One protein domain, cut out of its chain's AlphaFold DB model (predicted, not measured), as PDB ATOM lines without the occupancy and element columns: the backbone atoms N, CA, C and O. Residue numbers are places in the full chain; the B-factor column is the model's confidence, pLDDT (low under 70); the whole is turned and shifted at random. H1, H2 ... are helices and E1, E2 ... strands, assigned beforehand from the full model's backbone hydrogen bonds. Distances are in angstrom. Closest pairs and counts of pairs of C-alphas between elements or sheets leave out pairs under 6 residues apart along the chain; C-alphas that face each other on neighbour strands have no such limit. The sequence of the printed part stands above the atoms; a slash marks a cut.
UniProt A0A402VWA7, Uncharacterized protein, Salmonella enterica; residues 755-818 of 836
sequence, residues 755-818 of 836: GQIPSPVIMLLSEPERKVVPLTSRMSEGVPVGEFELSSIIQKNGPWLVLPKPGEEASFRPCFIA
ATOM      1  N   GLY A 755      16.970 -22.382  11.930       55.41
ATOM      2  CA  GLY A 755      18.418 -22.333  11.895       55.41
ATOM      3  C   GLY A 755      18.973 -23.745  11.942       55.41
ATOM      4  O   GLY A 755      18.398 -24.629  12.572       55.41
ATOM      5  N   GLN A 756      20.101 -23.946  11.272       63.78
ATOM      6  CA  GLN A 756      20.904 -25.156  11.378       63.78
ATOM      7  C   GLN A 756      21.272 -25.392  12.850       63.78
ATOM      8  O   GLN A 756      21.869 -24.518  13.482       63.78
ATOM      9  N   ILE A 757      20.859 -26.531  13.408       72.31
ATOM     10  CA  ILE A 757      21.170 -26.917  14.791       72.31
ATOM     11  C   ILE A 757      22.691 -26.986  14.955       72.31
ATOM     12  O   ILE A 757      23.353 -27.489  14.046       72.31
ATOM     13  N   PRO A 758      23.252 -26.463  16.063       78.06
ATOM     14  CA  PRO A 758      24.695 -26.462  16.262       78.06
ATOM     15  C   PRO A 758      25.243 -27.892  16.295       78.06
ATOM     16  O   PRO A 758      24.552 -28.805  16.749       78.06
ATOM     17  N   SER A 759      26.497 -28.083  15.883       83.56
ATOM     18  CA  SER A 759      27.186 -29.376  15.950       83.56
ATOM     19  C   SER A 759      28.213 -29.381  17.093       83.56
ATOM     20  O   SER A 759      29.399 -29.132  16.868       83.56
ATOM     21  N   PRO A 760      27.807 -29.639  18.349       86.44
ATOM     22  CA  PRO A 760      28.733 -29.667  19.466       86.44
ATOM     23  C   PRO A 760      29.718 -30.838  19.390       86.44
ATOM     24  O   PRO A 760      29.378 -31.950  18.988       86.44
ATOM     25  N   VAL A 761      30.948 -30.595  19.836       87.69
ATOM     26  CA  VAL A 761      31.962 -31.619  20.112       87.69
ATOM     27  C   VAL A 761      32.320 -31.578  21.594       87.69
ATOM     28  O   VAL A 761      32.270 -30.521  22.212       87.69
ATOM     29  N   ILE A 762      32.688 -32.706  22.184       87.94
ATOM     30  CA  ILE A 762      33.110 -32.798  23.581       87.94
ATOM     31  C   ILE A 762      34.574 -33.232  23.666       87.94
ATOM     32  O   ILE A 762      35.014 -34.129  22.943       87.94
ATOM     33  N   MET A 763      35.335 -32.581  24.543       87.56
ATOM     34  CA  MET A 763      36.738 -32.881  24.816       87.56
ATOM     35  C   MET A 763      36.962 -33.126  26.307       87.56
ATOM     36  O   MET A 763      36.318 -32.501  27.151       87.56
ATOM     37  N   LEU A 764      37.886 -34.029  26.622       86.00
ATOM     38  CA  LEU A 764      38.326 -34.275  27.987       86.00
ATOM     39  C   LEU A 764      39.413 -33.256  28.339       86.00
ATOM     40  O   LEU A 764      40.433 -33.191  27.658       86.00
ATOM     41  N   LEU A 765      39.201 -32.444  29.374       83.69
ATOM     42  CA  LEU A 765      40.124 -31.358  29.716       83.69
ATOM     43  C   LEU A 765      41.413 -31.877  30.373       83.69
ATOM     44  O   LEU A 765      42.444 -31.222  30.282       83.69
ATOM     45  N   SER A 766      41.364 -33.052  31.012       81.62
ATOM     46  CA  SER A 766      42.539 -33.702  31.607       81.62
ATOM     47  C   SER A 766      43.475 -34.361  30.586       81.62
ATOM     48  O   SER A 766      44.611 -34.651  30.937       81.62
ATOM     49  N   GLU A 767      43.019 -34.589  29.350       84.31
ATOM     50  CA  GLU A 767      43.781 -35.232  28.263       84.31
ATOM     51  C   GLU A 767      43.557 -34.458  26.945       84.31
ATOM     52  O   GLU A 767      42.850 -34.937  26.049       84.31
ATOM     53  N   PRO A 768      44.086 -33.228  26.805       80.06
ATOM     54  CA  PRO A 768      43.814 -32.373  25.646       80.06
ATOM     55  C   PRO A 768      44.328 -32.950  24.313       80.06
ATOM     56  O   PRO A 768      43.808 -32.598  23.254       80.06
ATOM     57  N   GLU A 769      45.312 -33.855  24.340       78.69
ATOM     58  CA  GLU A 769      45.801 -34.619  23.183       78.69
ATOM     59  C   GLU A 769      44.776 -35.614  22.612       78.69
ATOM     60  O   GLU A 769      44.904 -36.067  21.466       78.69
ATOM     61  N   ARG A 770      43.730 -35.951  23.375       82.25
ATOM     62  CA  ARG A 770      42.656 -36.827  22.911       82.25
ATOM     63  C   ARG A 770      41.787 -36.105  21.881       82.25
ATOM     64  O   ARG A 770      41.329 -34.983  22.081       82.25
ATOM     65  N   LYS A 771      41.480 -36.789  20.773       82.62
ATOM     66  CA  LYS A 771      40.576 -36.254  19.743       82.62
ATOM     67  C   LYS A 771      39.190 -35.961  20.324       82.62
ATOM     68  O   LYS A 771      38.610 -36.804  21.011       82.62
ATOM     69  N   VAL A 772      38.654 -34.791  19.979       84.38
ATOM     70  CA  VAL A 772      37.288 -34.380  20.331       84.38
ATOM     71  C   VAL A 772      36.256 -35.338  19.734       84.38
ATOM     72  O   VAL A 772      36.423 -35.831  18.615       84.38
ATOM     73  N   VAL A 773      35.181 -35.598  20.474       85.81
ATOM     74  CA  VAL A 773      34.101 -36.507  20.068       85.81
ATOM     75  C   VAL A 773      32.882 -35.684  19.646       85.81
ATOM     76  O   VAL A 773      32.441 -34.842  20.425       85.81
ATOM     77  N   PRO A 774      32.314 -35.875  18.444       85.31
ATOM     78  CA  PRO A 774      31.104 -35.166  18.040       85.31
ATOM     79  C   PRO A 774      29.879 -35.676  18.806       85.31
ATOM     80  O   PRO A 774      29.712 -36.881  18.989       85.31
ATOM     81  N   LEU A 775      29.008 -34.757  19.216       85.69
ATOM     82  CA  LEU A 775      27.713 -35.065  19.808       85.69
ATOM     83  C   LEU A 775      26.631 -35.015  18.727       85.69
ATOM     84  O   LEU A 775      26.572 -34.085  17.921       85.69
ATOM     85  N   THR A 776      25.758 -36.018  18.709       83.12
ATOM     86  CA  THR A 776      24.659 -36.120  17.742       83.12
ATOM     87  C   THR A 776      23.346 -35.669  18.365       83.12
ATOM     88  O   THR A 776      22.975 -36.148  19.435       83.12
ATOM     89  N   SER A 777      22.635 -34.769  17.684       83.88
ATOM     90  CA  SER A 777      21.285 -34.365  18.089       83.88
ATOM     91  C   SER A 777      20.319 -35.541  17.951       83.88
ATOM     92  O   SER A 777      20.360 -36.268  16.955       83.88
ATOM     93  N   ARG A 778      19.380 -35.663  18.890       83.25
ATOM     94  CA  ARG A 778      18.178 -36.484  18.732       83.25
ATOM     95  C   ARG A 778      17.394 -36.050  17.498       83.25
ATOM     96  O   ARG A 778      17.445 -34.883  17.099       83.25
ATOM     97  N   MET A 779      16.654 -37.001  16.940       82.38
ATOM     98  CA  MET A 779      15.776 -36.817  15.790       82.38
ATOM     99  C   MET A 779      14.329 -37.064  16.218       82.38
ATOM    100  O   MET A 779      14.055 -38.038  16.916       82.38
ATOM    101  N   SER A 780      13.410 -36.217  15.765       79.00
ATOM    102  CA  SER A 780      11.963 -36.424  15.858       79.00
ATOM    103  C   SER A 780      11.380 -36.291  14.457       79.00
ATOM    104  O   SER A 780      11.628 -35.284  13.801       79.00
ATOM    105  N   GLU A 781      10.652 -37.301  13.972       78.00
ATOM    106  CA  GLU A 781      10.095 -37.321  12.602       78.00
ATOM    107  C   GLU A 781      11.143 -37.001  11.506       78.00
ATOM    108  O   GLU A 781      10.866 -36.328  10.518       78.00
ATOM    109  N   GLY A 782      12.393 -37.441  11.703       72.06
ATOM    110  CA  GLY A 782      13.503 -37.192  10.772       72.06
ATOM    111  C   GLY A 782      14.126 -35.791  10.842       72.06
ATOM    112  O   GLY A 782      15.047 -35.507  10.077       72.06
ATOM    113  N   VAL A 783      13.680 -34.931  11.764       76.50
ATOM    114  CA  VAL A 783      14.222 -33.582  11.973       76.50
ATOM    115  C   VAL A 783      15.020 -33.538  13.282       76.50
ATOM    116  O   VAL A 783      14.524 -34.001  14.313       76.50
ATOM    117  N   PRO A 784      16.252 -32.996  13.287       76.38
ATOM    118  CA  PRO A 784      17.013 -32.837  14.518       76.38
ATOM    119  C   PRO A 784      16.298 -31.867  15.470       76.38
ATOM    120  O   PRO A 784      15.773 -30.846  15.032       76.38
ATOM    121  N   VAL A 785      16.262 -32.186  16.769       80.81
ATOM    122  CA  VAL A 785      15.545 -31.388  17.788       80.81
ATOM    123  C   VAL A 785      16.448 -30.478  18.630       80.81
ATOM    124  O   VAL A 785      15.942 -29.642  19.369       80.81
ATOM    125  N   GLY A 786      17.775 -30.605  18.522       77.75
ATOM    126  CA  GLY A 786      18.733 -29.805  19.296       77.75
ATOM    127  C   GLY A 786      18.992 -30.330  20.713       77.75
ATOM    128  O   GLY A 786      19.589 -29.628  21.525       77.75
ATOM    129  N   GLU A 787      18.569 -31.561  21.005       84.94
ATOM    130  CA  GLU A 787      18.879 -32.277  22.246       84.94
ATOM    131  C   GLU A 787      20.034 -33.259  22.009       84.94
ATOM    132  O   GLU A 787      19.930 -34.130  21.145       84.94
ATOM    133  N   PHE A 788      21.115 -33.164  22.781       86.19
ATOM    134  CA  PHE A 788      22.296 -34.022  22.654       86.19
ATOM    135  C   PHE A 788      22.419 -34.933  23.872       86.19
ATOM    136  O   PHE A 788      22.581 -34.452  24.994       86.19
ATOM    137  N   GLU A 789      22.354 -36.247  23.665       82.94
ATOM    138  CA  GLU A 789      22.554 -37.214  24.746       82.94
ATOM    139  C   GLU A 789      24.030 -37.321  25.125       82.94
ATOM    140  O   GLU A 789      24.909 -37.487  24.276       82.94
ATOM    141  N   LEU A 790      24.294 -37.258  26.426       80.69
ATOM    142  CA  LEU A 790      25.613 -37.451  27.000       80.69
ATOM    143  C   LEU A 790      25.675 -38.828  27.665       80.69
ATOM    144  O   LEU A 790      24.830 -39.191  28.478       80.69
ATOM    145  N   SER A 791      26.695 -39.616  27.319       72.50
ATOM    146  CA  SER A 791      26.905 -40.928  27.940       72.50
ATOM    147  C   SER A 791      27.273 -40.802  29.425       72.50
ATOM    148  O   SER A 791      27.984 -39.877  29.821       72.50
ATOM    149  N   SER A 792      26.891 -41.789  30.239       67.88
ATOM    150  CA  SER A 792      27.188 -41.836  31.684       67.88
ATOM    151  C   SER A 792      28.688 -41.839  32.028       67.88
ATOM    152  O   SER A 792      29.068 -41.557  33.163       67.88
ATOM    153  N   ILE A 793      29.563 -42.105  31.050       65.31
ATOM    154  CA  ILE A 793      31.023 -42.044  31.207       65.31
ATOM    155  C   ILE A 793      31.524 -40.616  31.473       65.31
ATOM    156  O   ILE A 793      32.567 -40.431  32.099       65.31
ATOM    157  N   ILE A 794      30.757 -39.610  31.039       71.69
ATOM    158  CA  ILE A 794      31.088 -38.188  31.185       71.69
ATOM    159  C   ILE A 794      30.996 -37.760  32.656       71.69
ATOM    160  O   ILE A 794      31.769 -36.918  33.106       71.69
ATOM    161  N   GLN A 795      30.110 -38.388  33.436       66.94
ATOM    162  CA  GLN A 795      30.054 -38.171  34.880       66.94
ATOM    163  C   GLN A 795      31.270 -38.767  35.594       66.94
ATOM    164  O   GLN A 795      31.778 -38.145  36.511       66.94
ATOM    165  N   LYS A 796      31.782 -39.928  35.176       65.25
ATOM    166  CA  LYS A 796      32.855 -40.625  35.910       65.25
ATOM    167  C   LYS A 796      34.263 -40.093  35.629       65.25
ATOM    168  O   LYS A 796      35.110 -40.140  36.509       65.25
ATOM    169  N   ASN A 797      34.501 -39.589  34.417       70.69
ATOM    170  CA  ASN A 797      35.838 -39.224  33.938       70.69
ATOM    171  C   ASN A 797      35.937 -37.730  33.583       70.69
ATOM    172  O   ASN A 797      36.389 -37.404  32.495       70.69
ATOM    173  N   GLY A 798      35.432 -36.825  34.428       73.50
ATOM    174  CA  GLY A 798      35.570 -35.375  34.220       73.50
ATOM    175  C   GLY A 798      36.946 -34.829  34.624       73.50
ATOM    176  O   GLY A 798      37.719 -35.542  35.262       73.50
ATOM    177  N   PRO A 799      37.269 -33.565  34.289       85.56
ATOM    178  CA  PRO A 799      36.382 -32.545  33.722       85.56
ATOM    179  C   PRO A 799      36.321 -32.523  32.185       85.56
ATOM    180  O   PRO A 799      37.337 -32.665  31.510       85.56
ATOM    181  N   TRP A 800      35.139 -32.252  31.623       86.56
ATOM    182  CA  TRP A 800      34.892 -32.152  30.178       86.56
ATOM    183  C   TRP A 800      34.549 -30.729  29.738       86.56
ATOM    184  O   TRP A 800      33.960 -29.946  30.490       86.56
ATOM    185  N   LEU A 801      34.849 -30.423  28.477       87.44
ATOM    186  CA  LEU A 801      34.481 -29.176  27.819       87.44
ATOM    187  C   LEU A 801      33.751 -29.477  26.505       87.44
ATOM    188  O   LEU A 801      34.267 -30.181  25.639       87.44
ATOM    189  N   VAL A 802      32.541 -28.951  26.355       87.31
ATOM    190  CA  VAL A 802      31.768 -29.002  25.111       87.31
ATOM    191  C   VAL A 802      32.085 -27.748  24.311       87.31
ATOM    192  O   VAL A 802      31.947 -26.645  24.828       87.31
ATOM    193  N   LEU A 803      32.504 -27.907  23.063       85.81
ATOM    194  CA  LEU A 803      32.951 -26.854  22.157       85.81
ATOM    195  C   LEU A 803      32.139 -26.874  20.860       85.81
ATOM    196  O   LEU A 803      31.687 -27.944  20.447       85.81
ATOM    197  N   PRO A 804      31.978 -25.732  20.170       84.31
ATOM    198  CA  PRO A 804      31.466 -25.739  18.805       84.31
ATOM    199  C   PRO A 804      32.454 -26.457  17.881       84.31
ATOM    200  O   PRO A 804      33.674 -26.376  18.070       84.31
ATOM    201  N   LYS A 805      31.943 -27.163  16.867       82.62
ATOM    202  CA  LYS A 805      32.803 -27.792  15.865       82.62
ATOM    203  C   LYS A 805      33.625 -26.713  15.138       82.62
ATOM    204  O   LYS A 805      33.066 -25.695  14.726       82.62
ATOM    205  N   PRO A 806      34.944 -26.915  14.946       72.38
ATOM    206  CA  PRO A 806      35.774 -25.954  14.226       72.38
ATOM    207  C   PRO A 806      35.216 -25.654  12.826       72.38
ATOM    208  O   PRO A 806      34.947 -26.579  12.060       72.38
ATOM    209  N   GLY A 807      35.063 -24.367  12.497       67.00
ATOM    210  CA  GLY A 807      34.598 -23.898  11.184       67.00
ATOM    211  C   GLY A 807      33.078 -23.776  11.011       67.00
ATOM    212  O   GLY A 807      32.632 -23.471   9.910       67.00
ATOM    213  N   GLU A 808      32.277 -24.003  12.056       69.69
ATOM    214  CA  GLU A 808      30.816 -23.862  11.994       69.69
ATOM    215  C   GLU A 808      30.356 -22.423  12.314       69.69
ATOM    216  O   GLU A 808      30.773 -21.837  13.312       69.69
ATOM    217  N   GLU A 809      29.461 -21.849  11.493       57.84
ATOM    218  CA  GLU A 809      28.862 -20.519  11.740       57.84
ATOM    219  C   GLU A 809      27.938 -20.506  12.974       57.84
ATOM    220  O   GLU A 809      27.776 -19.482  13.643       57.84
ATOM    221  N   ALA A 810      27.341 -21.658  13.302       63.50
ATOM    222  CA  ALA A 810      26.468 -21.881  14.453       63.50
ATOM    223  C   ALA A 810      27.270 -21.971  15.765       63.50
ATOM    224  O   ALA A 810      27.310 -23.002  16.433       63.50
ATOM    225  N   SER A 811      27.928 -20.874  16.137       68.94
ATOM    226  CA  SER A 811      28.751 -20.824  17.343       68.94
ATOM    227  C   SER A 811      27.918 -20.681  18.623       68.94
ATOM    228  O   SER A 811      26.942 -19.922  18.703       68.94
ATOM    229  N   PHE A 812      28.348 -21.410  19.647       76.06
ATOM    230  CA  PHE A 812      27.847 -21.349  21.014       76.06
ATOM    231  C   PHE A 812      29.025 -21.260  21.983       76.06
ATOM    232  O   PHE A 812      30.161 -21.609  21.644       76.06
ATOM    233  N   ARG A 813      28.765 -20.801  23.207       75.44
ATOM    234  CA  ARG A 813      29.800 -20.719  24.239       75.44
ATOM    235  C   ARG A 813      30.225 -22.120  24.707       75.44
ATOM    236  O   ARG A 813      29.348 -22.918  25.029       75.44
ATOM    237  N   PRO A 814      31.532 -22.387  24.885       82.06
ATOM    238  CA  PRO A 814      31.994 -23.607  25.531       82.06
ATOM    239  C   PRO A 814      31.275 -23.912  26.856       82.06
ATOM    240  O   PRO A 814      31.219 -23.052  27.740       82.06
ATOM    241  N   CYS A 815      30.745 -25.128  27.001       84.44
ATOM    242  CA  CYS A 815      30.043 -25.577  28.205       84.44
ATOM    243  C   CYS A 815      30.942 -26.517  29.018       84.44
ATOM    244  O   CYS A 815      31.452 -27.504  28.491       84.44
ATOM    245  N   PHE A 816      31.156 -26.205  30.297       84.94
ATOM    246  CA  PHE A 816      31.980 -27.010  31.198       84.94
ATOM    247  C   PHE A 816      31.132 -28.030  31.959       84.94
ATOM    248  O   PHE A 816      30.115 -27.682  32.561       84.94
ATOM    249  N   ILE A 817      31.594 -29.278  31.993       85.44
ATOM    250  CA  ILE A 817      30.959 -30.369  32.731       85.44
ATOM    251  C   ILE A 817      32.000 -30.958  33.686       85.44
ATOM    252  O   ILE A 817      32.924 -31.648  33.267       85.44
ATOM    253  N   ALA A 818      31.843 -30.687  34.983       75.56
ATOM    254  CA  ALA A 818      32.840 -31.022  36.005       75.56
ATOM    255  C   ALA A 818      33.133 -32.530  36.152       75.56
ATOM    256  O   ALA A 818      34.254 -32.892  36.490       75.56
TER     257      ALA A 818
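AT A GLANCE: This is residues 755 to 818 of the 836 residues of an uncharacterized protein of Salmonella enterica (UniProt A0A402VWA7). A small sheet, E1, E4 and E5, has the hairpin E2 and E3 off to one side, and the short helix H1 lies between hairpin and sheet along the chain. The printed part has 64 residues, in the order E1 E2 E3 H1 E4 E5; both sheets, E1 - E4 - E5 and E2 - E3, are antiparallel. It is mostly strand, under half in named elements, and only just compact, close to loose: radius of gyration of the C-alphas 12.4 A, spans 36 by 26 by 17 A.

HOW THE PARTS SIT: E4, residues 800 to 804, is the inner strand between E1, residues 760 to 764, with N 761 and O 803 at 2.8 A, and E5, residues 815 to 817, with N 802 and O 815 at 2.8 A. E4 and E5 form a hairpin. Residues 773 to 774 pair with 761 to 762, antiparallel. H1, residues 793 to 796, only grazes this sheet with residues 794 to 795; it is too short for O i to N i+4 pairs, and its one O i to N i+3 pair is within range. In the hairpin of E2, residues 777 to 780, and E3, residues 783 to 789, N 778 and O 787 are 2.8 A apart.

IN THESE COORDINATES: E1 begins at C-alpha 760 (28.733, -29.667, 19.466); E5 ends at C-alpha 817 (30.959, -30.369, 32.731). E3 is 15.7 A long, E1 13.6 A, E4 13.5 A.

THE WHOLE: The farthest C-alphas, Ser 766 and Glu 781, are 37.8 A apart. The printed part has no cut; E1 to E2 is a long link. Residues 755 to 756, 792 to 793, 795 to 796 and 807 to 811 have pLDDT under 70.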